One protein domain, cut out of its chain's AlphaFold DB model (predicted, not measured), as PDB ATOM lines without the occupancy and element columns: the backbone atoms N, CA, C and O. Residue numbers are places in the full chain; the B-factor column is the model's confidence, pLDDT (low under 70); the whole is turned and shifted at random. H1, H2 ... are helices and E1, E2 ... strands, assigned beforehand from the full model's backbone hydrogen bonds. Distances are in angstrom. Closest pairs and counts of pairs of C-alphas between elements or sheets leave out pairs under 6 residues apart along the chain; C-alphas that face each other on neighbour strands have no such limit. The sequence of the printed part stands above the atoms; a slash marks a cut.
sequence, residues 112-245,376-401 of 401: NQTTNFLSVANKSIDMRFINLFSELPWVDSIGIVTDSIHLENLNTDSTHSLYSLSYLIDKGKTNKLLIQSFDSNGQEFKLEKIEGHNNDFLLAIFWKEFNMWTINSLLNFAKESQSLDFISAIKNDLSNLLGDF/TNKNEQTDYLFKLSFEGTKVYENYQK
ATOM      1  N   ASN A 112     388.759 292.049 355.310       57.47
ATOM      2  CA  ASN A 112     387.950 291.118 356.104       57.47
ATOM      3  C   ASN A 112     387.501 289.860 355.334       57.47
ATOM      4  O   ASN A 112     386.951 288.946 355.940       57.47
ATOM      5  N   GLN A 113     387.710 289.813 354.018       57.12
ATOM      6  CA  GLN A 113     387.371 288.674 353.153       57.12
ATOM      7  C   GLN A 113     388.576 287.765 352.883       57.12
ATOM      8  O   GLN A 113     388.435 286.712 352.275       57.12
ATOM      9  N   THR A 114     389.749 288.160 353.363       57.94
ATOM     10  CA  THR A 114     391.037 287.499 353.156       57.94
ATOM     11  C   THR A 114     391.571 287.020 354.504       57.94
ATOM     12  O   THR A 114     391.936 287.815 355.369       57.94
ATOM     13  N   THR A 115     391.573 285.709 354.719       48.44
ATOM     14  CA  THR A 115     391.554 285.091 356.056       48.44
ATOM     15  C   THR A 115     392.883 285.049 356.821       48.44
ATOM     16  O   THR A 115     392.868 284.659 357.982       48.44
ATOM     17  N   ASN A 116     394.016 285.497 356.267       53.84
ATOM     18  CA  ASN A 116     395.339 285.232 356.868       53.84
ATOM     19  C   ASN A 116     396.251 286.458 357.085       53.84
ATOM     20  O   ASN A 116     397.462 286.317 357.229       53.84
ATOM     21  N   PHE A 117     395.702 287.674 357.169       57.09
ATOM     22  CA  PHE A 117     396.522 288.889 357.343       57.09
ATOM     23  C   PHE A 117     397.027 289.167 358.765       57.09
ATOM     24  O   PHE A 117     397.869 290.048 358.958       57.09
ATOM     25  N   LEU A 118     396.563 288.414 359.765       51.00
ATOM     26  CA  LEU A 118     396.913 288.647 361.171       51.00
ATOM     27  C   LEU A 118     398.420 288.508 361.454       51.00
ATOM     28  O   LEU A 118     398.938 289.230 362.303       51.00
ATOM     29  N   SER A 119     399.148 287.650 360.726       52.31
ATOM     30  CA  SER A 119     400.604 287.495 360.906       52.31
ATOM     31  C   SER A 119     401.404 288.712 360.421       52.31
ATOM     32  O   SER A 119     402.482 288.992 360.942       52.31
ATOM     33  N   VAL A 120     400.872 289.460 359.449       59.69
ATOM     34  CA  VAL A 120     401.527 290.627 358.832       59.69
ATOM     35  C   VAL A 120     401.156 291.931 359.556       59.69
ATOM     36  O   VAL A 120     401.950 292.872 359.581       59.69
ATOM     37  N   ALA A 121     399.977 291.980 360.185       59.91
ATOM     38  CA  ALA A 121     399.416 293.171 360.828       59.91
ATOM     39  C   ALA A 121     400.092 293.581 362.155       59.91
ATOM     40  O   ALA A 121     399.906 294.708 362.601       59.91
ATOM     41  N   ASN A 122     400.897 292.709 362.775       60.78
ATOM     42  CA  ASN A 122     401.481 292.951 364.106       60.78
ATOM     43  C   ASN A 122     402.713 293.880 364.122       60.78
ATOM     44  O   ASN A 122     403.313 294.083 365.177       60.78
ATOM     45  N   LYS A 123     403.123 294.437 362.975       71.88
ATOM     46  CA  LYS A 123     404.241 295.392 362.885       71.88
ATOM     47  C   LYS A 123     403.720 296.828 362.818       71.88
ATOM     48  O   LYS A 123     402.658 297.069 362.248       71.88
ATOM     49  N   SER A 124     404.492 297.777 363.358       83.38
ATOM     50  CA  SER A 124     404.196 299.207 363.203       83.38
ATOM     51  C   SER A 124     404.096 299.581 361.724       83.38
ATOM     52  O   SER A 124     404.725 298.945 360.870       83.38
ATOM     53  N   ILE A 125     403.312 300.617 361.417       83.00
ATOM     54  CA  ILE A 125     403.101 301.067 360.038       83.00
ATOM     55  C   ILE A 125     404.420 301.400 359.334       83.00
ATOM     56  O   ILE A 125     404.660 300.951 358.215       83.00
ATOM     57  N   ASP A 126     405.316 302.047 360.070       82.88
ATOM     58  CA  ASP A 126     406.690 302.359 359.698       82.88
ATOM     59  C   ASP A 126     407.481 301.111 359.283       82.88
ATOM     60  O   ASP A 126     408.014 301.027 358.177       82.88
ATOM     61  N   MET A 127     407.492 300.072 360.124       84.38
ATOM     62  CA  MET A 127     408.193 298.827 359.802       84.38
ATOM     63  C   MET A 127     407.558 298.087 358.628       84.38
ATOM     64  O   MET A 127     408.260 297.406 357.878       84.38
ATOM     65  N   ARG A 128     406.236 298.185 358.458       87.62
ATOM     66  CA  ARG A 128     405.554 297.593 357.303       87.62
ATOM     67  C   ARG A 128     405.931 298.308 356.016       87.62
ATOM     68  O   ARG A 128     406.247 297.634 355.041       87.62
ATOM     69  N   PHE A 129     405.941 299.637 356.038       90.38
ATOM     70  CA  PHE A 129     406.375 300.460 354.922       90.38
ATOM     71  C   PHE A 129     407.820 300.130 354.537       90.38
ATOM     72  O   PHE A 129     408.059 299.696 353.414       90.38
ATOM     73  N   ILE A 130     408.765 300.224 355.480       89.38
ATOM     74  CA  ILE A 130     410.193 299.989 355.214       89.38
ATOM     75  C   ILE A 130     410.417 298.601 354.614       89.38
ATOM     76  O   ILE A 130     410.986 298.500 353.534       89.38
ATOM     77  N   ASN A 131     409.945 297.541 355.278       90.19
ATOM     78  CA  ASN A 131     410.225 296.168 354.844       90.19
ATOM     79  C   ASN A 131     409.643 295.846 353.465       90.19
ATOM     80  O   ASN A 131     410.153 294.962 352.784       90.19
ATOM     81  N   LEU A 132     408.548 296.508 353.089       91.94
ATOM     82  CA  LEU A 132     407.869 296.266 351.828       91.94
ATOM     83  C   LEU A 132     408.467 297.102 350.696       91.94
ATOM     84  O   LEU A 132     408.780 296.565 349.636       91.94
ATOM     85  N   PHE A 133     408.637 298.404 350.928       91.62
ATOM     86  CA  PHE A 133     409.107 299.339 349.915       91.62
ATOM     87  C   PHE A 133     410.614 299.227 349.663       91.62
ATOM     88  O   PHE A 133     411.034 299.462 348.535       91.62
ATOM     89  N   SER A 134     411.425 298.799 350.642       89.50
ATOM     90  CA  SER A 134     412.879 298.630 350.453       89.50
ATOM     91  C   SER A 134     413.237 297.581 349.405       89.50
ATOM     92  O   SER A 134     414.332 297.609 348.855       89.50
ATOM     93  N   GLU A 135     412.321 296.652 349.139       91.69
ATOM     94  CA  GLU A 135     412.544 295.524 348.239       91.69
ATOM     95  C   GLU A 135     411.845 295.682 346.890       91.69
ATOM     96  O   GLU A 135     411.849 294.750 346.079       91.69
ATOM     97  N   LEU A 136     411.230 296.841 346.640       90.56
ATOM     98  CA  LEU A 136     410.622 297.104 345.347       90.56
ATOM     99  C   LEU A 136     411.691 297.297 344.262       90.56
ATOM    100  O   LEU A 136     412.793 297.770 344.546       90.56
ATOM    101  N   PRO A 137     411.379 296.967 342.993       83.31
ATOM    102  CA  PRO A 137     412.384 296.866 341.935       83.31
ATOM    103  C   PRO A 137     413.206 298.131 341.666       83.31
ATOM    104  O   PRO A 137     414.287 298.019 341.083       83.31
ATOM    105  N   TRP A 138     412.688 299.316 342.003       86.69
ATOM    106  CA  TRP A 138     413.334 300.596 341.694       86.69
ATOM    107  C   TRP A 138     413.852 301.332 342.923       86.69
ATOM    108  O   TRP A 138     414.445 302.397 342.772       86.69
ATOM    109  N   VAL A 139     413.681 300.772 344.120       86.06
ATOM    110  CA  VAL A 139     414.201 301.368 345.350       86.06
ATOM    111  C   VAL A 139     415.657 300.949 345.535       86.06
ATOM    112  O   VAL A 139     415.977 299.764 345.567       86.06
ATOM    113  N   ASP A 140     416.544 301.939 345.626       83.62
ATOM    114  CA  ASP A 140     417.979 301.729 345.852       83.62
ATOM    115  C   ASP A 140     418.307 301.743 347.349       83.62
ATOM    116  O   ASP A 140     419.063 300.910 347.845       83.62
ATOM    117  N   SER A 141     417.708 302.676 348.094       82.19
ATOM    118  CA  SER A 141     417.859 302.749 349.548       82.19
ATOM    119  C   SER A 141     416.714 303.509 350.215       82.19
ATOM    120  O   SER A 141     416.091 304.379 349.611       82.19
ATOM    121  N   ILE A 142     416.460 303.199 351.487       84.00
ATOM    122  CA  ILE A 142     415.552 303.945 352.365       84.00
ATOM    123  C   ILE A 142     416.341 304.326 353.616       84.00
ATOM    124  O   ILE A 142     416.958 303.465 354.243       84.00
ATOM    125  N   GLY A 143     416.330 305.608 353.972       79.25
ATOM    126  CA  GLY A 143     416.933 306.135 355.191       79.25
ATOM    127  C   GLY A 143     415.925 306.947 355.994       79.25
ATOM    128  O   GLY A 143     415.054 307.599 355.425       79.25
ATOM    129  N   ILE A 144     416.039 306.922 357.320       77.31
ATOM    130  CA  ILE A 144     415.289 307.837 358.189       77.31
ATOM    131  C   ILE A 144     415.974 309.204 358.127       77.31
ATOM    132  O   ILE A 144     417.200 309.281 358.217       77.31
ATOM    133  N   VAL A 145     415.199 310.276 357.966       75.69
ATOM    134  CA  VAL A 145     415.738 311.640 358.007       75.69
ATOM    135  C   VAL A 145     415.954 312.029 359.466       75.69
ATOM    136  O   VAL A 145     414.994 312.239 360.201       75.69
ATOM    137  N   THR A 146     417.215 312.088 359.893       59.59
ATOM    138  CA  THR A 146     417.597 312.416 361.279       59.59
ATOM    139  C   THR A 146     418.067 313.858 361.466       59.59
ATOM    140  O   THR A 146     418.227 314.296 362.601       59.59
ATOM    141  N   ASP A 147     418.302 314.595 360.377       53.44
ATOM    142  CA  ASP A 147     418.850 315.950 360.440       53.44
ATOM    143  C   ASP A 147     417.736 316.975 360.693       53.44
ATOM    144  O   ASP A 147     416.822 317.156 359.884       53.44
ATOM    145  N   SER A 148     417.847 317.681 361.821       46.12
ATOM    146  CA  SER A 148     416.889 318.674 362.326       46.12
ATOM    147  C   SER A 148     416.550 319.792 361.331       46.12
ATOM    148  O   SER A 148     415.462 320.350 361.389       46.12
ATOM    149  N   ILE A 149     417.430 320.074 360.366       43.91
ATOM    150  CA  ILE A 149     417.298 321.178 359.399       43.91
ATOM    151  C   ILE A 149     416.149 320.951 358.391       43.91
ATOM    152  O   ILE A 149     415.586 321.913 357.875       43.91
ATOM    153  N   HIS A 150     415.739 319.701 358.131       45.59
ATOM    154  CA  HIS A 150     414.535 319.406 357.331       45.59
ATOM    155  C   HIS A 150     413.269 319.197 358.177       45.59
ATOM    156  O   HIS A 150     412.167 319.209 357.630       45.59
ATOM    157  N   LEU A 151     413.419 319.032 359.494       48.88
ATOM    158  CA  LEU A 151     412.322 318.865 360.451       48.88
ATOM    159  C   LEU A 151     411.771 320.206 360.962       48.88
ATOM    160  O   LEU A 151     410.647 320.237 361.440       48.88
ATOM    161  N   GLU A 152     412.511 321.314 360.831       44.44
ATOM    162  CA  GLU A 152     412.124 322.630 361.379       44.44
ATOM    163  C   GLU A 152     410.795 323.197 360.839       44.44
ATOM    164  O   GLU A 152     410.186 324.025 361.510       44.44
ATOM    165  N   ASN A 153     410.301 322.725 359.688       47.44
ATOM    166  CA  ASN A 153     408.980 323.108 359.159       47.44
ATOM    167  C   ASN A 153     407.876 322.074 359.437       47.44
ATOM    168  O   ASN A 153     406.715 322.341 359.165       47.44
ATOM    169  N   LEU A 154     408.208 320.900 359.972       51.88
ATOM    170  CA  LEU A 154     407.247 319.847 360.283       51.88
ATOM    171  C   LEU A 154     407.049 319.844 361.798       51.88
ATOM    172  O   LEU A 154     407.844 319.239 362.506       51.88
ATOM    173  N   ASN A 155     406.027 320.547 362.304       48.16
ATOM    174  CA  ASN A 155     405.704 320.580 363.738       48.16
ATOM    175  C   ASN A 155     405.758 319.160 364.341       48.16
ATOM    176  O   ASN A 155     404.936 318.297 364.034       48.16
ATOM    177  N   THR A 156     406.768 318.926 365.180       46.38
ATOM    178  CA  THR A 156     407.265 317.611 365.611       46.38
ATOM    179  C   THR A 156     406.427 316.948 366.711       46.38
ATOM    180  O   THR A 156     406.975 316.258 367.566       46.38
ATOM    181  N   ASP A 157     405.105 317.116 366.689       45.94
ATOM    182  CA  ASP A 157     404.190 316.324 367.529       45.94
ATOM    183  C   ASP A 157     403.723 315.038 366.819       45.94
ATOM    184  O   ASP A 157     403.027 314.207 367.404       45.94
ATOM    185  N   SER A 158     404.120 314.827 365.557       50.97
ATOM    186  CA  SER A 158     403.741 313.631 364.810       50.97
ATOM    187  C   SER A 158     404.558 312.417 365.259       50.97
ATOM    188  O   SER A 158     405.765 312.347 365.040       50.97
ATOM    189  N   THR A 159     403.881 311.396 365.782       58.72
ATOM    190  CA  THR A 159     404.410 310.050 366.084       58.72
ATOM    191  C   THR A 159     404.900 309.263 364.854       58.72
ATOM    192  O   THR A 159     405.184 308.071 364.966       58.72
ATOM    193  N   HIS A 160     404.980 309.897 363.683       68.31
ATOM    194  CA  HIS A 160     405.231 309.261 362.393       68.31
ATOM    195  C   HIS A 160     406.617 309.625 361.864       68.31
ATOM    196  O   HIS A 160     406.963 310.803 361.760       68.31
ATOM    197  N   SER A 161     407.385 308.609 361.472       75.31
ATOM    198  CA  SER A 161     408.741 308.777 360.953       75.31
ATOM    199  C   SER A 161     408.749 309.378 359.540       75.31
ATOM    200  O   SER A 161     407.936 309.009 358.692       75.31
ATOM    201  N   LEU A 162     409.706 310.274 359.268       82.56
ATOM    202  CA  LEU A 162     409.980 310.800 357.928       82.56
ATOM    203  C   LEU A 162     411.120 310.017 357.265       82.56
ATOM    204  O   LEU A 162     412.215 309.889 357.823       82.56
ATOM    205  N   TYR A 163     410.887 309.543 356.043       85.25
ATOM    206  CA  TYR A 163     411.846 308.762 355.270       85.25
ATOM    207  C   TYR A 163     412.389 309.547 354.086       85.25
ATOM    208  O   TYR A 163     411.639 310.210 353.380       85.25
ATOM    209  N   SER A 164     413.684 309.398 353.821       86.94
ATOM    210  CA  SER A 164     414.288 309.690 352.527       86.94
ATOM    211  C   SER A 164     414.427 308.386 351.757       86.94
ATOM    212  O   SER A 164     415.128 307.465 352.179       86.94
ATOM    213  N   LEU A 165     413.745 308.301 350.626       87.50
ATOM    214  CA  LEU A 165     413.752 307.140 349.760       87.50
ATOM    215  C   LEU A 165     414.510 307.470 348.480       87.50
ATOM    216  O   LEU A 165     414.112 308.366 347.738       87.50
ATOM    217  N   SER A 166     415.590 306.735 348.220       85.62
ATOM    218  CA  SER A 166     416.338 306.829 346.973       85.62
ATOM    219  C   SER A 166     415.806 305.822 345.960       85.62
ATOM    220  O   SER A 166     415.723 304.629 346.259       85.62
ATOM    221  N   TYR A 167     415.492 306.279 344.753       83.25
ATOM    222  CA  TYR A 167     414.993 305.432 343.673       83.25
ATOM    223  C   TYR A 167     415.814 305.609 342.396       83.25
ATOM    224  O   TYR A 167     416.412 306.659 342.150       83.25
ATOM    225  N   LEU A 168     415.881 304.546 341.602       78.00
ATOM    226  CA  LEU A 168     416.666 304.475 340.377       78.00
ATOM    227  C   LEU A 168     415.956 305.196 339.232       78.00
ATOM    228  O   LEU A 168     414.809 304.893 338.915       78.00
ATOM    229  N   ILE A 169     416.687 306.087 338.563       78.62
ATOM    230  CA  ILE A 169     416.215 306.813 337.375       78.62
ATOM    231  C   ILE A 169     416.842 306.233 336.098       78.62
ATOM    232  O   ILE A 169     416.197 306.079 335.067       78.62
ATOM    233  N   ASP A 170     418.130 305.892 336.171       68.56
ATOM    234  CA  ASP A 170     418.917 305.305 335.083       68.56
ATOM    235  C   ASP A 170     420.061 304.463 335.680       68.56
ATOM    236  O   ASP A 170     420.269 304.436 336.896       68.56
ATOM    237  N   LYS A 171     420.828 303.758 334.843       71.31
ATOM    238  CA  LYS A 171     421.978 302.945 335.250       71.31
ATOM    239  C   LYS A 171     422.954 303.758 336.108       71.31
ATOM    240  O   LYS A 171     423.734 304.554 335.592       71.31
ATOM    241  N   GLY A 172     422.933 303.493 337.413       69.94
ATOM    242  CA  GLY A 172     423.807 304.134 338.395       69.94
ATOM    243  C   GLY A 172     423.410 305.563 338.775       69.94
ATOM    244  O   GLY A 172     424.211 306.238 339.414       69.94
ATOM    245  N   LYS A 173     422.213 306.035 338.394       78.00
ATOM    246  CA  LYS A 173     421.670 307.336 338.811       78.00
ATOM    247  C   LYS A 173     420.462 307.136 339.717       78.00
ATOM    248  O   LYS A 173     419.517 306.441 339.338       78.00
ATOM    249  N   THR A 174     420.481 307.793 340.870       83.56
ATOM    250  CA  THR A 174     419.393 307.786 341.850       83.56
ATOM    251  C   THR A 174     418.841 309.193 342.062       83.56
ATOM    252  O   THR A 174     419.579 310.173 341.943       83.56
ATOM    253  N   ASN A 175     417.548 309.297 342.376       82.81
ATOM    254  CA  ASN A 175     416.964 310.491 342.990       82.81
ATOM    255  C   ASN A 175     416.423 310.168 344.378       82.81
ATOM    256  O   ASN A 175     416.337 308.998 344.730       82.81
ATOM    257  N   LYS A 176     416.049 311.193 345.145       86.12
ATOM    258  CA  LYS A 176     415.508 311.075 346.497       86.12
ATOM    259  C   LYS A 176     414.119 311.692 346.591       86.12
ATOM    260  O   LYS A 176     413.865 312.729 345.994       86.12
ATOM    261  N   LEU A 177     413.254 311.063 347.379       86.44
ATOM    262  CA  LEU A 177     411.949 311.585 347.786       86.44
ATOM    263  C   LEU A 177     411.840 311.542 349.298       86.44
ATOM    264  O   LEU A 177     412.399 310.655 349.943       86.44
ATOM    265  N   LEU A 178     411.101 312.489 349.849       86.25
ATOM    266  CA  LEU A 178     410.666 312.472 351.229       86.25
ATOM    267  C   LEU A 178     409.288 311.822 351.295       86.25
ATOM    268  O   LEU A 178     408.377 312.210 350.566       86.25
ATOM    269  N   ILE A 179     409.142 310.811 352.146       86.25
ATOM    270  CA  ILE A 179     407.896 310.066 352.306       86.25
ATOM    271  C   ILE A 179     407.582 309.925 353.786       86.25
ATOM    272  O   ILE A 179     408.448 309.549 354.574       86.25
ATOM    273  N   GLN A 180     406.329 310.170 354.154       85.62
ATOM    274  CA  GLN A 180     405.809 309.873 355.484       85.62
ATOM    275  C   GLN A 180     404.655 308.876 355.379       85.62
ATOM    276  O   GLN A 180     403.791 309.018 354.509       85.62
ATOM    277  N   SER A 181     404.662 307.845 356.230       84.75
ATOM    278  CA  SER A 181     403.669 306.767 356.190       84.75
ATOM    279  C   SER A 181     402.561 306.926 357.225       84.75
ATOM    280  O   SER A 181     402.839 307.193 358.391       84.75
ATOM    281  N   PHE A 182     401.320 306.677 356.808       85.00
ATOM    282  CA  PHE A 182     400.115 306.796 357.627       85.00
ATOM    283  C   PHE A 182     399.211 305.572 357.499       85.00
ATOM    284  O   PHE A 182     399.187 304.896 356.470       85.00
ATOM    285  N   ASP A 183     398.413 305.333 358.537       85.31
ATOM    286  CA  ASP A 183     397.327 304.357 358.536       85.31
ATOM    287  C   ASP A 183     395.978 305.060 358.330       85.31
ATOM    288  O   ASP A 183     395.637 305.991 359.058       85.31
ATOM    289  N   SER A 184     395.162 304.553 357.405       84.81
ATOM    290  CA  SER A 184     393.758 304.940 357.262       84.81
ATOM    291  C   SER A 184     392.841 303.775 357.622       84.81
ATOM    292  O   SER A 184     392.913 302.687 357.042       84.81
ATOM    293  N   ASN A 185     391.954 304.006 358.593       77.81
ATOM    294  CA  ASN A 185     390.961 303.024 359.041       77.81
ATOM    295  C   ASN A 185     389.678 303.033 358.183       77.81
ATOM    296  O   ASN A 185     388.802 302.203 358.412       77.81
ATOM    297  N   GLY A 186     389.545 303.960 357.230       79.62
ATOM    298  CA  GLY A 186     388.342 304.127 356.415       79.62
ATOM    299  C   GLY A 186     388.653 304.473 354.963       79.62
ATOM    300  O   GLY A 186     389.790 304.379 354.511       79.62
ATOM    301  N   GLN A 187     387.622 304.886 354.230       84.62
ATOM    302  CA  GLN A 187     387.719 305.254 352.811       84.62
ATOM    303  C   GLN A 187     388.131 306.713 352.595       84.62
ATOM    304  O   GLN A 187     388.245 307.152 351.458       84.62
ATOM    305  N   GLU A 188     388.359 307.462 353.673       89.00
ATOM    306  CA  GLU A 188     388.823 308.844 353.651       89.00
ATOM    307  C   GLU A 188     389.966 308.998 354.656       89.00
ATOM    308  O   GLU A 188     389.862 308.557 355.801       89.00
ATOM    309  N   PHE A 189     391.056 309.617 354.215       89.06
ATOM    310  CA  PHE A 189     392.178 310.014 355.050       89.06
ATOM    311  C   PHE A 189     392.153 311.533 355.222       89.06
ATOM    312  O   PHE A 189     391.962 312.269 354.253       89.06
ATOM    313  N   LYS A 190     392.339 312.007 356.455       86.44
ATOM    314  CA  LYS A 190     392.418 313.435 356.775       86.44
ATOM    315  C   LYS A 190     393.841 313.772 357.163       86.44
ATOM    316  O   LYS A 190     394.420 313.109 358.018       86.44
ATOM    317  N   LEU A 191     394.378 314.803 356.531       80.00
ATOM    318  CA  LEU A 191     395.694 315.314 356.844       80.00
ATOM    319  C   LEU A 191     395.630 316.066 358.177       80.00
ATOM    320  O   LEU A 191     394.977 317.102 358.286       80.00
ATOM    321  N   GLU A 192     396.310 315.557 359.197       69.62
ATOM    322  CA  GLU A 192     396.671 316.377 360.354       69.62
ATOM    323  C   GLU A 192     397.801 317.308 359.903       69.62
ATOM    324  O   GLU A 192     398.703 316.843 359.217       69.62
ATOM    325  N   LYS A 193     397.711 318.618 360.186       60.62
ATOM    326  CA  LYS A 193     398.577 319.676 359.619       60.62
ATOM    327  C   LYS A 193     400.019 319.212 359.340       60.62
ATOM    328  O   LYS A 193     400.819 319.094 360.262       60.62
ATOM    329  N   ILE A 194     400.354 319.041 358.062       62.06
ATOM    330  CA  ILE A 194     401.734 318.887 357.590       62.06
ATOM    331  C   ILE A 194     402.118 320.195 356.905       62.06
ATOM    332  O   ILE A 194     401.540 320.558 355.880       62.06
ATOM    333  N   GLU A 195     403.060 320.927 357.495       53.22
ATOM    334  CA  GLU A 195     403.615 322.149 356.914       53.22
ATOM    335  C   GLU A 195     404.840 321.786 356.056       53.22
ATOM    336  O   GLU A 195     405.818 321.217 356.531       53.22
ATOM    337  N   GLY A 196     404.765 322.059 354.751       55.09
ATOM    338  CA  GLY A 196     405.841 321.754 353.806       55.09
ATOM    339  C   GLY A 196     405.311 321.353 352.434       55.09
ATOM    340  O   GLY A 196     404.703 320.300 352.270       55.09
ATOM    341  N   HIS A 197     405.553 322.195 351.430       55.47
ATOM    342  CA  HIS A 197     405.145 321.964 350.044       55.47
ATOM    343  C   HIS A 197     406.368 322.089 349.136       55.47
ATOM    344  O   HIS A 197     406.580 323.128 348.514       55.47
ATOM    345  N   ASN A 198     407.211 321.059 349.091       66.25
ATOM    346  CA  ASN A 198     408.202 320.942 348.023       66.25
ATOM    347  C   ASN A 198     407.856 319.758 347.109       66.25
ATOM    348  O   ASN A 198     407.118 318.851 347.495       66.25
ATOM    349  N   ASN A 199     408.386 319.780 345.886       66.56
ATOM    350  CA  ASN A 199     408.092 318.765 344.871       66.56
ATOM    351  C   ASN A 199     408.654 317.370 345.218       66.56
ATOM    352  O   ASN A 199     408.317 316.394 344.550       66.56
ATOM    353  N   ASP A 200     409.425 317.241 346.298       73.56
ATOM    354  CA  ASP A 200     410.041 315.980 346.710       73.56
ATOM    355  C   ASP A 200     409.290 315.287 347.860       73.56
ATOM    356  O   ASP A 200     409.637 314.159 348.198       73.56
ATOM    357  N   PHE A 201     408.265 315.914 348.457       85.62
ATOM    358  CA  PHE A 201     407.515 315.360 349.592       85.62
ATOM    359  C   PHE A 201     406.203 314.677 349.179       85.62
ATOM    360  O   PHE A 201     405.361 315.283 348.510       85.62
ATOM    361  N   LEU A 202     406.005 313.431 349.619       90.12
ATOM    362  CA  LEU A 202     404.839 312.589 349.333       90.12
ATOM    363  C   LEU A 202     404.322 311.889 350.600       90.12
ATOM    364  O   LEU A 202     405.050 311.681 351.570       90.12
ATOM    365  N   LEU A 203     403.064 311.453 350.563       90.19
ATOM    366  CA  LEU A 203     402.441 310.682 351.640       90.19
ATOM    367  C   LEU A 203     402.197 309.244 351.207       90.19
ATOM    368  O   LEU A 203     401.529 309.022 350.203       90.19
ATOM    369  N   ALA A 204     402.692 308.280 351.982       92.88
ATOM    370  CA  ALA A 204     402.362 306.869 351.827       92.88
ATOM    371  C   ALA A 204     401.199 306.505 352.760       92.88
ATOM    372  O   ALA A 204     401.353 306.480 353.976       92.88
ATOM    373  N   ILE A 205     400.028 306.204 352.212       92.25
ATOM    374  CA  ILE A 205     398.826 305.904 352.996       92.25
ATOM    375  C   ILE A 205     398.522 304.416 352.871       92.25
ATOM    376  O   ILE A 205     398.354 303.898 351.765       92.25
ATOM    377  N   PHE A 206     398.431 303.722 354.003       91.69
ATOM    378  CA  PHE A 206     397.926 302.359 354.053       91.69
ATOM    379  C   PHE A 206     396.428 302.346 354.339       91.69
ATOM    380  O   PHE A 206     395.967 302.706 355.422       91.69
ATOM    381  N   TRP A 207     395.660 301.869 353.371       90.88
ATOM    382  CA  TRP A 207     394.213 301.749 353.443       90.88
ATOM    383  C   TRP A 207     393.831 300.390 354.021       90.88
ATOM    384  O   TRP A 207     393.793 299.391 353.300       90.88
ATOM    385  N   LYS A 208     393.537 300.335 355.327       85.44
ATOM    386  CA  LYS A 208     393.287 299.066 356.034       85.44
ATOM    387  C   LYS A 208     392.109 298.284 355.472       85.44
ATOM    388  O   LYS A 208     392.203 297.067 355.368       85.44
ATOM    389  N   GLU A 209     391.030 298.965 355.080       84.12
ATOM    390  CA  GLU A 209     389.843 298.311 354.507       84.12
ATOM    391  C   GLU A 209     390.185 297.505 353.242       84.12
ATOM    392  O   GLU A 209     389.617 296.434 353.017       84.12
ATOM    393  N   PHE A 210     391.149 297.985 352.454       82.44
ATOM    394  CA  PHE A 210     391.527 297.426 351.154       82.44
ATOM    395  C   PHE A 210     392.880 296.707 351.169       82.44
ATOM    396  O   PHE A 210     393.305 296.182 350.143       82.44
ATOM    397  N   ASN A 211     393.576 296.705 352.312       83.88
ATOM    398  CA  ASN A 211     394.942 296.206 352.455       83.88
ATOM    399  C   ASN A 211     395.883 296.704 351.336       83.88
ATOM    400  O   ASN A 211     396.636 295.947 350.712       83.88
ATOM    401  N   MET A 212     395.817 298.004 351.054       88.81
ATOM    402  CA  MET A 212     396.481 298.605 349.902       88.81
ATOM    403  C   MET A 212     397.262 299.843 350.311       88.81
ATOM    404  O   MET A 212     396.800 300.631 351.131       88.81
ATOM    405  N   TRP A 213     398.443 300.009 349.730       93.25
ATOM    406  CA  TRP A 213     399.226 301.230 349.857       93.25
ATOM    407  C   TRP A 213     398.956 302.155 348.678       93.25
ATOM    408  O   TRP A 213     398.855 301.676 347.550       93.25
ATOM    409  N   THR A 214     398.909 303.459 348.920       94.38
ATOM    410  CA  THR A 214     399.044 304.490 347.882       94.38
ATOM    411  C   THR A 214     400.136 305.470 348.285       94.38
ATOM    412  O   THR A 214     400.385 305.662 349.474       94.38
ATOM    413  N   ILE A 215     400.808 306.074 347.311       94.25
ATOM    414  CA  ILE A 215     401.718 307.200 347.516       94.25
ATOM    415  C   ILE A 215     401.139 308.396 346.776       94.25
ATOM    416  O   ILE A 215     400.944 308.333 345.570       94.25
ATOM    417  N   ASN A 216     400.854 309.489 347.474       92.94
ATOM    418  CA  ASN A 216     400.136 310.619 346.895       92.94
ATOM    419  C   ASN A 216     400.850 311.945 347.147       92.94
ATOM    420  O   ASN A 216     401.535 312.133 348.154       92.94
ATOM    421  N   SER A 217     400.654 312.876 346.214       90.06
ATOM    422  CA  SER A 217     401.059 314.269 346.376       90.06
ATOM    423  C   SER A 217     400.129 314.966 347.366       90.06
ATOM    424  O   SER A 217     398.915 314.744 347.351       90.06
ATOM    425  N   LEU A 218     400.668 315.891 348.166       87.00
ATOM    426  CA  LEU A 218     399.846 316.800 348.975       87.00
ATOM    427  C   LEU A 218     398.864 317.612 348.117       87.00
ATOM    428  O   LEU A 218     397.774 317.947 348.569       87.00
ATOM    429  N   LEU A 219     399.209 317.874 346.852       87.69
ATOM    430  CA  LEU A 219     398.355 318.589 345.904       87.69
ATOM    431  C   LEU A 219     397.124 317.778 345.471       87.69
ATOM    432  O   LEU A 219     396.248 318.316 344.798       87.69
ATOM    433  N   ASN A 220     397.042 316.489 345.824       87.00
ATOM    434  CA  ASN A 220     395.854 315.674 345.579       87.00
ATOM    435  C   ASN A 220     394.775 315.838 346.659       87.00
ATOM    436  O   ASN A 220     393.646 315.406 346.434       87.00
ATOM    437  N   PHE A 221     395.092 316.452 347.801       87.00
ATOM    438  CA  PHE A 221     394.144 316.643 348.895       87.00
ATOM    439  C   PHE A 221     393.179 317.791 348.599       87.00
ATOM    440  O   PHE A 221     393.548 318.824 348.032       87.00
ATOM    441  N   ALA A 222     391.926 317.629 349.020       80.69
ATOM    442  CA  ALA A 222     390.932 318.685 348.929       80.69
ATOM    443  C   ALA A 222     391.355 319.885 349.791       80.69
ATOM    444  O   ALA A 222     391.626 319.742 350.981       80.69
ATOM    445  N   LYS A 223     391.395 321.086 349.198       79.44
ATOM    446  CA  LYS A 223     391.913 322.300 349.861       79.44
ATOM    447  C   LYS A 223     391.158 322.663 351.142       79.44
ATOM    448  O   LYS A 223     391.773 323.133 352.092       79.44
ATOM    449  N   GLU A 224     389.841 322.469 351.146       78.25
ATOM    450  CA  GLU A 224     388.965 322.879 352.249       78.25
ATOM    451  C   GLU A 224     388.958 321.864 353.395       78.25
ATOM    452  O   GLU A 224     389.101 322.240 354.556       78.25
ATOM    453  N   SER A 225     388.804 320.576 353.079       80.12
ATOM    454  CA  SER A 225     388.710 319.504 354.077       80.12
ATOM    455  C   SER A 225     390.060 318.906 354.462       80.12
ATOM    456  O   SER A 225     390.115 318.120 355.408       80.12
ATOM    457  N   GLN A 226     391.124 319.230 353.716       85.31
ATOM    458  CA  GLN A 226     392.436 318.582 353.801       85.31
ATOM    459  C   GLN A 226     392.314 317.055 353.812       85.31
ATOM    460  O   GLN A 226     393.021 316.358 354.539       85.31
ATOM    461  N   SER A 227     391.378 316.529 353.021       89.56
ATOM    462  CA  SER A 227     391.100 315.102 352.953       89.56
ATOM    463  C   SER A 227     391.374 314.531 351.571       89.56
ATOM    464  O   SER A 227     391.374 315.239 350.560       89.56
ATOM    465  N   LEU A 228     391.644 313.233 351.553       91.25
ATOM    466  CA  LEU A 228     391.816 312.435 350.356       91.25
ATOM    467  C   LEU A 228     390.998 311.163 350.540       91.25
ATOM    468  O   LEU A 228     391.220 310.413 351.490       91.25
ATOM    469  N   ASP A 229     390.039 310.919 349.655       91.62
ATOM    470  CA  ASP A 229     389.323 309.650 349.625       91.62
ATOM    471  C   ASP A 229     390.142 308.573 348.896       91.62
ATOM    472  O   ASP A 229     391.009 308.870 348.070       91.62
ATOM    473  N   PHE A 230     389.853 307.305 349.185       89.06
ATOM    474  CA  PHE A 230     390.550 306.151 348.618       89.06
ATOM    475  C   PHE A 230     390.547 306.153 347.087       89.06
ATOM    476  O   PHE A 230     391.526 305.746 346.459       89.06
ATOM    477  N   ILE A 231     389.470 306.639 346.466       86.75
ATOM    478  CA  ILE A 231     389.384 306.672 345.012       86.75
ATOM    479  C   ILE A 231     390.260 307.733 344.404       86.75
ATOM    480  O   ILE A 231     390.987 307.452 343.448       86.75
ATOM    481  N   SER A 232     390.226 308.928 344.968       89.12
ATOM    482  CA  SER A 232     391.157 309.981 344.599       89.12
ATOM    483  C   SER A 232     392.605 309.548 344.849       89.12
ATOM    484  O   SER A 232     393.472 309.872 344.038       89.12
ATOM    485  N   ALA A 233     392.865 308.758 345.896       91.69
ATOM    486  CA  ALA A 233     394.187 308.219 346.199       91.69
ATOM    487  C   ALA A 233     394.677 307.214 345.145       91.69
ATOM    488  O   ALA A 233     395.773 307.387 344.620       91.69
ATOM    489  N   ILE A 234     393.871 306.215 344.767       88.75
ATOM    490  CA  ILE A 234     394.236 305.253 343.710       88.75
ATOM    491  C   ILE A 234     394.417 305.950 342.359       88.75
ATOM    492  O   ILE A 234     395.366 305.669 341.631       88.75
ATOM    493  N   LYS A 235     393.514 306.877 342.016       86.62
ATOM    494  CA  LYS A 235     393.564 307.639 340.755       86.62
ATOM    495  C   LYS A 235     394.836 308.450 340.579       86.62
ATOM    496  O   LYS A 235     395.175 308.794 339.450       86.62
ATOM    497  N   ASN A 236     395.474 308.814 341.685       89.94
ATOM    498  CA  ASN A 236     396.641 309.682 341.732       89.94
ATOM    499  C   ASN A 236     397.812 309.009 342.447       89.94
ATOM    500  O   ASN A 236     398.643 309.691 343.044       89.94
ATOM    501  N   ASP A 237     397.842 307.678 342.435       92.06
ATOM    502  CA  ASP A 237     398.881 306.903 343.088       92.06
ATOM    503  C   ASP A 237     400.201 306.995 342.310       92.06
ATOM    504  O   ASP A 237     400.263 306.755 341.103       92.06
ATOM    505  N   LEU A 238     401.258 307.345 343.031       92.56
ATOM    506  CA  LEU A 238     402.625 307.550 342.565       92.56
ATOM    507  C   LEU A 238     403.555 306.421 343.023       92.56
ATOM    508  O   LEU A 238     404.765 306.488 342.812       92.56
ATOM    509  N   SER A 239     403.034 305.361 343.648       92.50
ATOM    510  CA  SER A 239     403.852 304.226 344.093       92.50
ATOM    511  C   SER A 239     404.566 303.511 342.943       92.50
ATOM    512  O   SER A 239     405.559 302.811 343.157       92.50
ATOM    513  N   ASN A 240     404.074 303.682 341.713       87.69
ATOM    514  CA  ASN A 240     404.710 303.158 340.517       87.69
ATOM    515  C   ASN A 240     406.126 303.715 340.338       87.69
ATOM    516  O   ASN A 240     406.959 302.971 339.848       87.69
ATOM    517  N   LEU A 241     406.431 304.937 340.802       87.56
ATOM    518  CA  LEU A 241     407.781 305.525 340.813       87.56
ATOM    519  C   LEU A 241     408.798 304.638 341.542       87.56
ATOM    520  O   LEU A 241     409.994 304.711 341.277       87.56
ATOM    521  N   LEU A 242     408.318 303.787 342.450       89.62
ATOM    522  CA  LEU A 242     409.131 302.884 343.260       89.62
ATOM    523  C   LEU A 242     409.104 301.439 342.739       89.62
ATOM    524  O   LEU A 242     409.796 300.575 343.269       89.62
ATOM    525  N   GLY A 243     408.334 301.168 341.682       87.69
ATOM    526  CA  GLY A 243     408.147 299.835 341.111       87.69
ATOM    527  C   GLY A 243     406.995 299.036 341.731       87.69
ATOM    528  O   GLY A 243     406.939 297.821 341.546       87.69
ATOM    529  N   ASP A 244     406.073 299.679 342.454       92.88
ATOM    530  CA  ASP A 244     404.832 299.036 342.908       92.88
ATOM    531  C   ASP A 244     403.812 298.987 341.760       92.88
ATOM    532  O   ASP A 244     403.044 299.927 341.539       92.88
ATOM    533  N   PHE A 245     403.870 297.908 340.978       87.75
ATOM    534  CA  PHE A 245     403.013 297.695 339.810       87.75
ATOM    535  C   PHE A 245     401.608 297.226 340.185       87.75
ATOM    536  O   PHE A 245     401.400 296.590 341.217       87.75
ATOM    537  N   THR A 376     395.686 310.823 337.446       85.94
ATOM    538  CA  THR A 376     394.643 311.546 336.706       85.94
ATOM    539  C   THR A 376     394.804 313.061 336.867       85.94
ATOM    540  O   THR A 376     394.680 313.816 335.905       85.94
ATOM    541  N   ASN A 377     395.125 313.512 338.080       86.94
ATOM    542  CA  ASN A 377     395.349 314.909 338.422       86.94
ATOM    543  C   ASN A 377     396.830 315.239 338.244       86.94
ATOM    544  O   ASN A 377     397.627 315.104 339.177       86.94
ATOM    545  N   LYS A 378     397.184 315.683 337.037       89.00
ATOM    546  CA  LYS A 378     398.512 316.226 336.744       89.00
ATOM    547  C   LYS A 378     398.666 317.597 337.398       89.00
ATOM    548  O   LYS A 378     397.741 318.407 337.425       89.00
ATOM    549  N   ASN A 379     399.834 317.825 337.964       87.75
ATOM    550  CA  ASN A 379     400.233 319.036 338.662       87.75
ATOM    551  C   ASN A 379     401.758 319.151 338.598       87.75
ATOM    552  O   ASN A 379     402.425 318.167 338.284       87.75
ATOM    553  N   GLU A 380     402.300 320.307 338.976       88.06
ATOM    554  CA  GLU A 380     403.738 320.585 338.888       88.06
ATOM    555  C   GLU A 380     404.611 319.489 339.523       88.06
ATOM    556  O   GLU A 380     405.612 319.077 338.938       88.06
ATOM    557  N   GLN A 381     404.201 318.957 340.679       88.38
ATOM    558  CA  GLN A 381     404.934 317.889 341.353       88.38
ATOM    559  C   GLN A 381     404.911 316.586 340.548       88.38
ATOM    560  O   GLN A 381     405.951 315.978 340.313       88.38
ATOM    561  N   THR A 382     403.735 316.142 340.103       89.81
ATOM    562  CA  THR A 382     403.623 314.920 339.293       89.81
ATOM    563  C   THR A 382     404.306 315.072 337.934       89.81
ATOM    564  O   THR A 382     404.946 314.121 337.499       89.81
ATOM    565  N   ASP A 383     404.252 316.255 337.312       91.12
ATOM    566  CA  ASP A 383     404.934 316.569 336.051       91.12
ATOM    567  C   ASP A 383     406.447 316.432 336.222       91.12
ATOM    568  O   ASP A 383     407.115 315.751 335.437       91.12
ATOM    569  N   TYR A 384     406.977 317.043 337.285       90.62
ATOM    570  CA  TYR A 384     408.380 316.951 337.663       90.62
ATOM    571  C   TYR A 384     408.801 315.498 337.898       90.62
ATOM    572  O   TYR A 384     409.745 315.029 337.260       90.62
ATOM    573  N   LEU A 385     408.081 314.761 338.748       89.31
ATOM    574  CA  LEU A 385     408.428 313.387 339.116       89.31
ATOM    575  C   LEU A 385     408.326 312.415 337.935       89.31
ATOM    576  O   LEU A 385     409.214 311.580 337.754       89.31
ATOM    577  N   PHE A 386     407.287 312.522 337.102       89.25
ATOM    578  CA  PHE A 386     407.134 311.655 335.930       89.25
ATOM    579  C   PHE A 386     408.156 311.963 334.848       89.25
ATOM    580  O   PHE A 386     408.701 311.030 334.260       89.25
ATOM    581  N   LYS A 387     408.445 313.243 334.592       89.75
ATOM    582  CA  LYS A 387     409.524 313.610 333.673       89.75
ATOM    583  C   LYS A 387     410.838 313.034 334.169       89.75
ATOM    584  O   LYS A 387     411.496 312.294 333.453       89.75
ATOM    585  N   LEU A 388     411.164 313.300 335.424       86.56
ATOM    586  CA  LEU A 388     412.380 312.815 336.045       86.56
ATOM    587  C   LEU A 388     412.519 311.292 335.932       86.56
ATOM    588  O   LEU A 388     413.578 310.820 335.545       86.56
ATOM    589  N   SER A 389     411.456 310.540 336.217       84.31
ATOM    590  CA  SER A 389     411.504 309.075 336.345       84.31
ATOM    591  C   SER A 389     411.353 308.330 335.021       84.31
ATOM    592  O   SER A 389     411.827 307.201 334.881       84.31
ATOM    593  N   PHE A 390     410.664 308.930 334.050       85.69
ATOM    594  CA  PHE A 390     410.179 308.223 332.868       85.69
ATOM    595  C   PHE A 390     410.454 308.944 331.545       85.69
ATOM    596  O   PHE A 390     410.013 308.434 330.511       85.69
ATOM    597  N   GLU A 391     411.146 310.089 331.524       86.06
ATOM    598  CA  GLU A 391     411.460 310.812 330.282       86.06
ATOM    599  C   GLU A 391     412.087 309.883 329.228       86.06
ATOM    600  O   GLU A 391     412.956 309.055 329.503       86.06
ATOM    601  N   GLY A 392     411.574 309.973 327.998       82.31
ATOM    602  CA  GLY A 392     411.974 309.102 326.889       82.31
ATOM    603  C   GLY A 392     411.403 307.677 326.931       82.31
ATOM    604  O   GLY A 392     411.765 306.851 326.093       82.31
ATOM    605  N   THR A 393     410.514 307.357 327.876       83.44
ATOM    606  CA  THR A 393     409.792 306.078 327.912       83.44
ATOM    607  C   THR A 393     408.339 306.232 327.463       83.44
ATOM    608  O   THR A 393     407.737 307.300 327.573       83.44
ATOM    609  N   LYS A 394     407.721 305.114 327.060       80.81
ATOM    610  CA  LYS A 394     406.286 305.067 326.734       80.81
ATOM    611  C   LYS A 394     405.374 305.470 327.900       80.81
ATOM    612  O   LYS A 394     404.230 305.848 327.673       80.81
ATOM    613  N   VAL A 395     405.847 305.339 329.142       82.25
ATOM    614  CA  VAL A 395     405.099 305.740 330.343       82.25
ATOM    615  C   VAL A 395     404.950 307.253 330.361       82.25
ATOM    616  O   VAL A 395     403.847 307.755 330.540       82.25
ATOM    617  N   TYR A 396     406.038 307.976 330.087       88.56
ATOM    618  CA  TYR A 396     406.005 309.432 330.017       88.56
ATOM    619  C   TYR A 396     405.232 309.934 328.799       88.56
ATOM    620  O   TYR A 396     404.432 310.850 328.931       88.56
ATOM    621  N   GLU A 397     405.375 309.288 327.637       86.62
ATOM    622  CA  GLU A 397     404.541 309.596 326.462       86.62
ATOM    623  C   GLU A 397     403.044 309.486 326.780       86.62
ATOM    624  O   GLU A 397     402.246 310.316 326.355       86.62
ATOM    625  N   ASN A 398     402.656 308.460 327.537       82.88
ATOM    626  CA  ASN A 398     401.278 308.276 327.968       82.88
ATOM    627  C   ASN A 398     400.854 309.237 329.078       82.88
ATOM    628  O   ASN A 398     399.680 309.584 329.126       82.88
ATOM    629  N   TYR A 399     401.779 309.655 329.942       86.69
ATOM    630  CA  TYR A 399     401.550 310.696 330.939       86.69
ATOM    631  C   TYR A 399     401.360 312.069 330.283       86.69
ATOM    632  O   TYR A 399     400.643 312.897 330.819       86.69
ATOM    633  N   GLN A 400     401.965 312.338 329.125       88.75
ATOM    634  CA  GLN A 400     401.827 313.623 328.424       88.75
ATOM    635  C   GLN A 400     400.517 313.755 327.627       88.75
ATOM    636  O   GLN A 400     400.100 314.873 327.336       88.75
ATOM    637  N   LYS A 401     399.858 312.637 327.300       83.88
ATOM    638  CA  LYS A 401     398.503 312.617 326.716       83.88
ATOM    639  C   LYS A 401     397.468 312.953 327.774       83.88
ATOM    640  O   LYS A 401     396.553 313.738 327.466       83.88
TER     641      LYS A 401
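What this domain is: This is residues 112 to 245 and 376 to 401 of the 401 residues of an uncharacterized protein of Bacteroidetes bacterium GWF2_35_48 (UniProt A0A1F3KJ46). A strongly twisted five-stranded sheet, E1 to E3 with E5 and E6, curls like a trough, with the short helix H5 between its edge strands E1 and E6. H2 packs on E3, H6 lies near E2 and E6 with H7 folded back on it, and H4 crosses E6 beside the small pair E4 and E7. The 160 printed residues include seven named helices and seven named strands, in the order H1 H2 E1 H3 E2 E3 E4 E5 E6 E7 H4 H5 H6 H7. The large sheet is mixed, in order E1 E2 E3 E5 E6, and the class is mixed, helices and strands. The whole is compact, with a radius of gyration of the C-alphas of 15.7 A and spans of 42 by 40 by 34 A.

Where its parts are: H1, residues 118 to 121, begins at C-alpha 118 (396.913, 288.647, 361.171). H2 is residues 125 to 133, 11.9 A long; E1 is 139 to 144, 14.4 A; H3 is 148 to 151. E2 is residues 162 to 170, 25.1 A, and E3 is 173 to 184, 33.5 A, beginning at C-alpha 173 (421.670, 307.336, 338.811). E4 is 188 to 190, E5 201 to 207, 19.4 A, E6 212 to 217, 16.7 A, and E7 227 to 229. H4 is 230 to 235, H5 239 to 242, H6 380 to 390, 15.2 A, and H7 394 to 400, ending at C-alpha 400 (401.827, 313.623, 328.424).

How they stand to each other: E1 and E2 are antiparallel, with N 143 and O 164 at 2.8 A. E2 and E3 form a hairpin, with N 165 and O 177 at 2.8 A. E3 and E5 are parallel, with N 182 and O 204 at 2.8 A. E5 and E6 form a hairpin, with N 205 and O 214 at 2.8 A. H2 and H6 are on the same face, giving two layers, helices on one face of a sheet; H2 lies only just over E3, where 3 of its C-alphas fall, with C-alphas 126 and 181 closest at 6.4 A. The closest C-alphas of H6 and E2, 389 and 169, are 5.3 A apart. H6 and H7 form a helical hairpin and touch, with C-alphas 390 and 396 closest at 5.2 A, opposite ways at a shallow tilt of 17 degrees. The closest C-alphas of H5 and E6, 239 and 215, are 5.0 A apart; those of H5 and E1, 242 and 139, 5.7 A. H4 runs across E6, at 67 degrees on the local plane. E4 and E7 are antiparallel, with N 189 and O 228 at 2.8 A. H1 and H3 are not on the large sheet. Every O i to N i+4 pair is within hydrogen-bond range in H2, H4, H6 and H7; H1, H3 and H5 are too short for one.

The domain as a whole: The C-alphas farthest apart, of Gln 113 and Ile 149, are 44.6 A apart. Residues 246 to 375 are not printed, and C-alphas 245 and 376 are 16.5 A apart across this cut. Of the links printed whole, none is long. Mean pLDDT of the printed part is 79.3; it is under 70 at residues 112 to 122, 146 to 160, 170, 172 and 192 to 199.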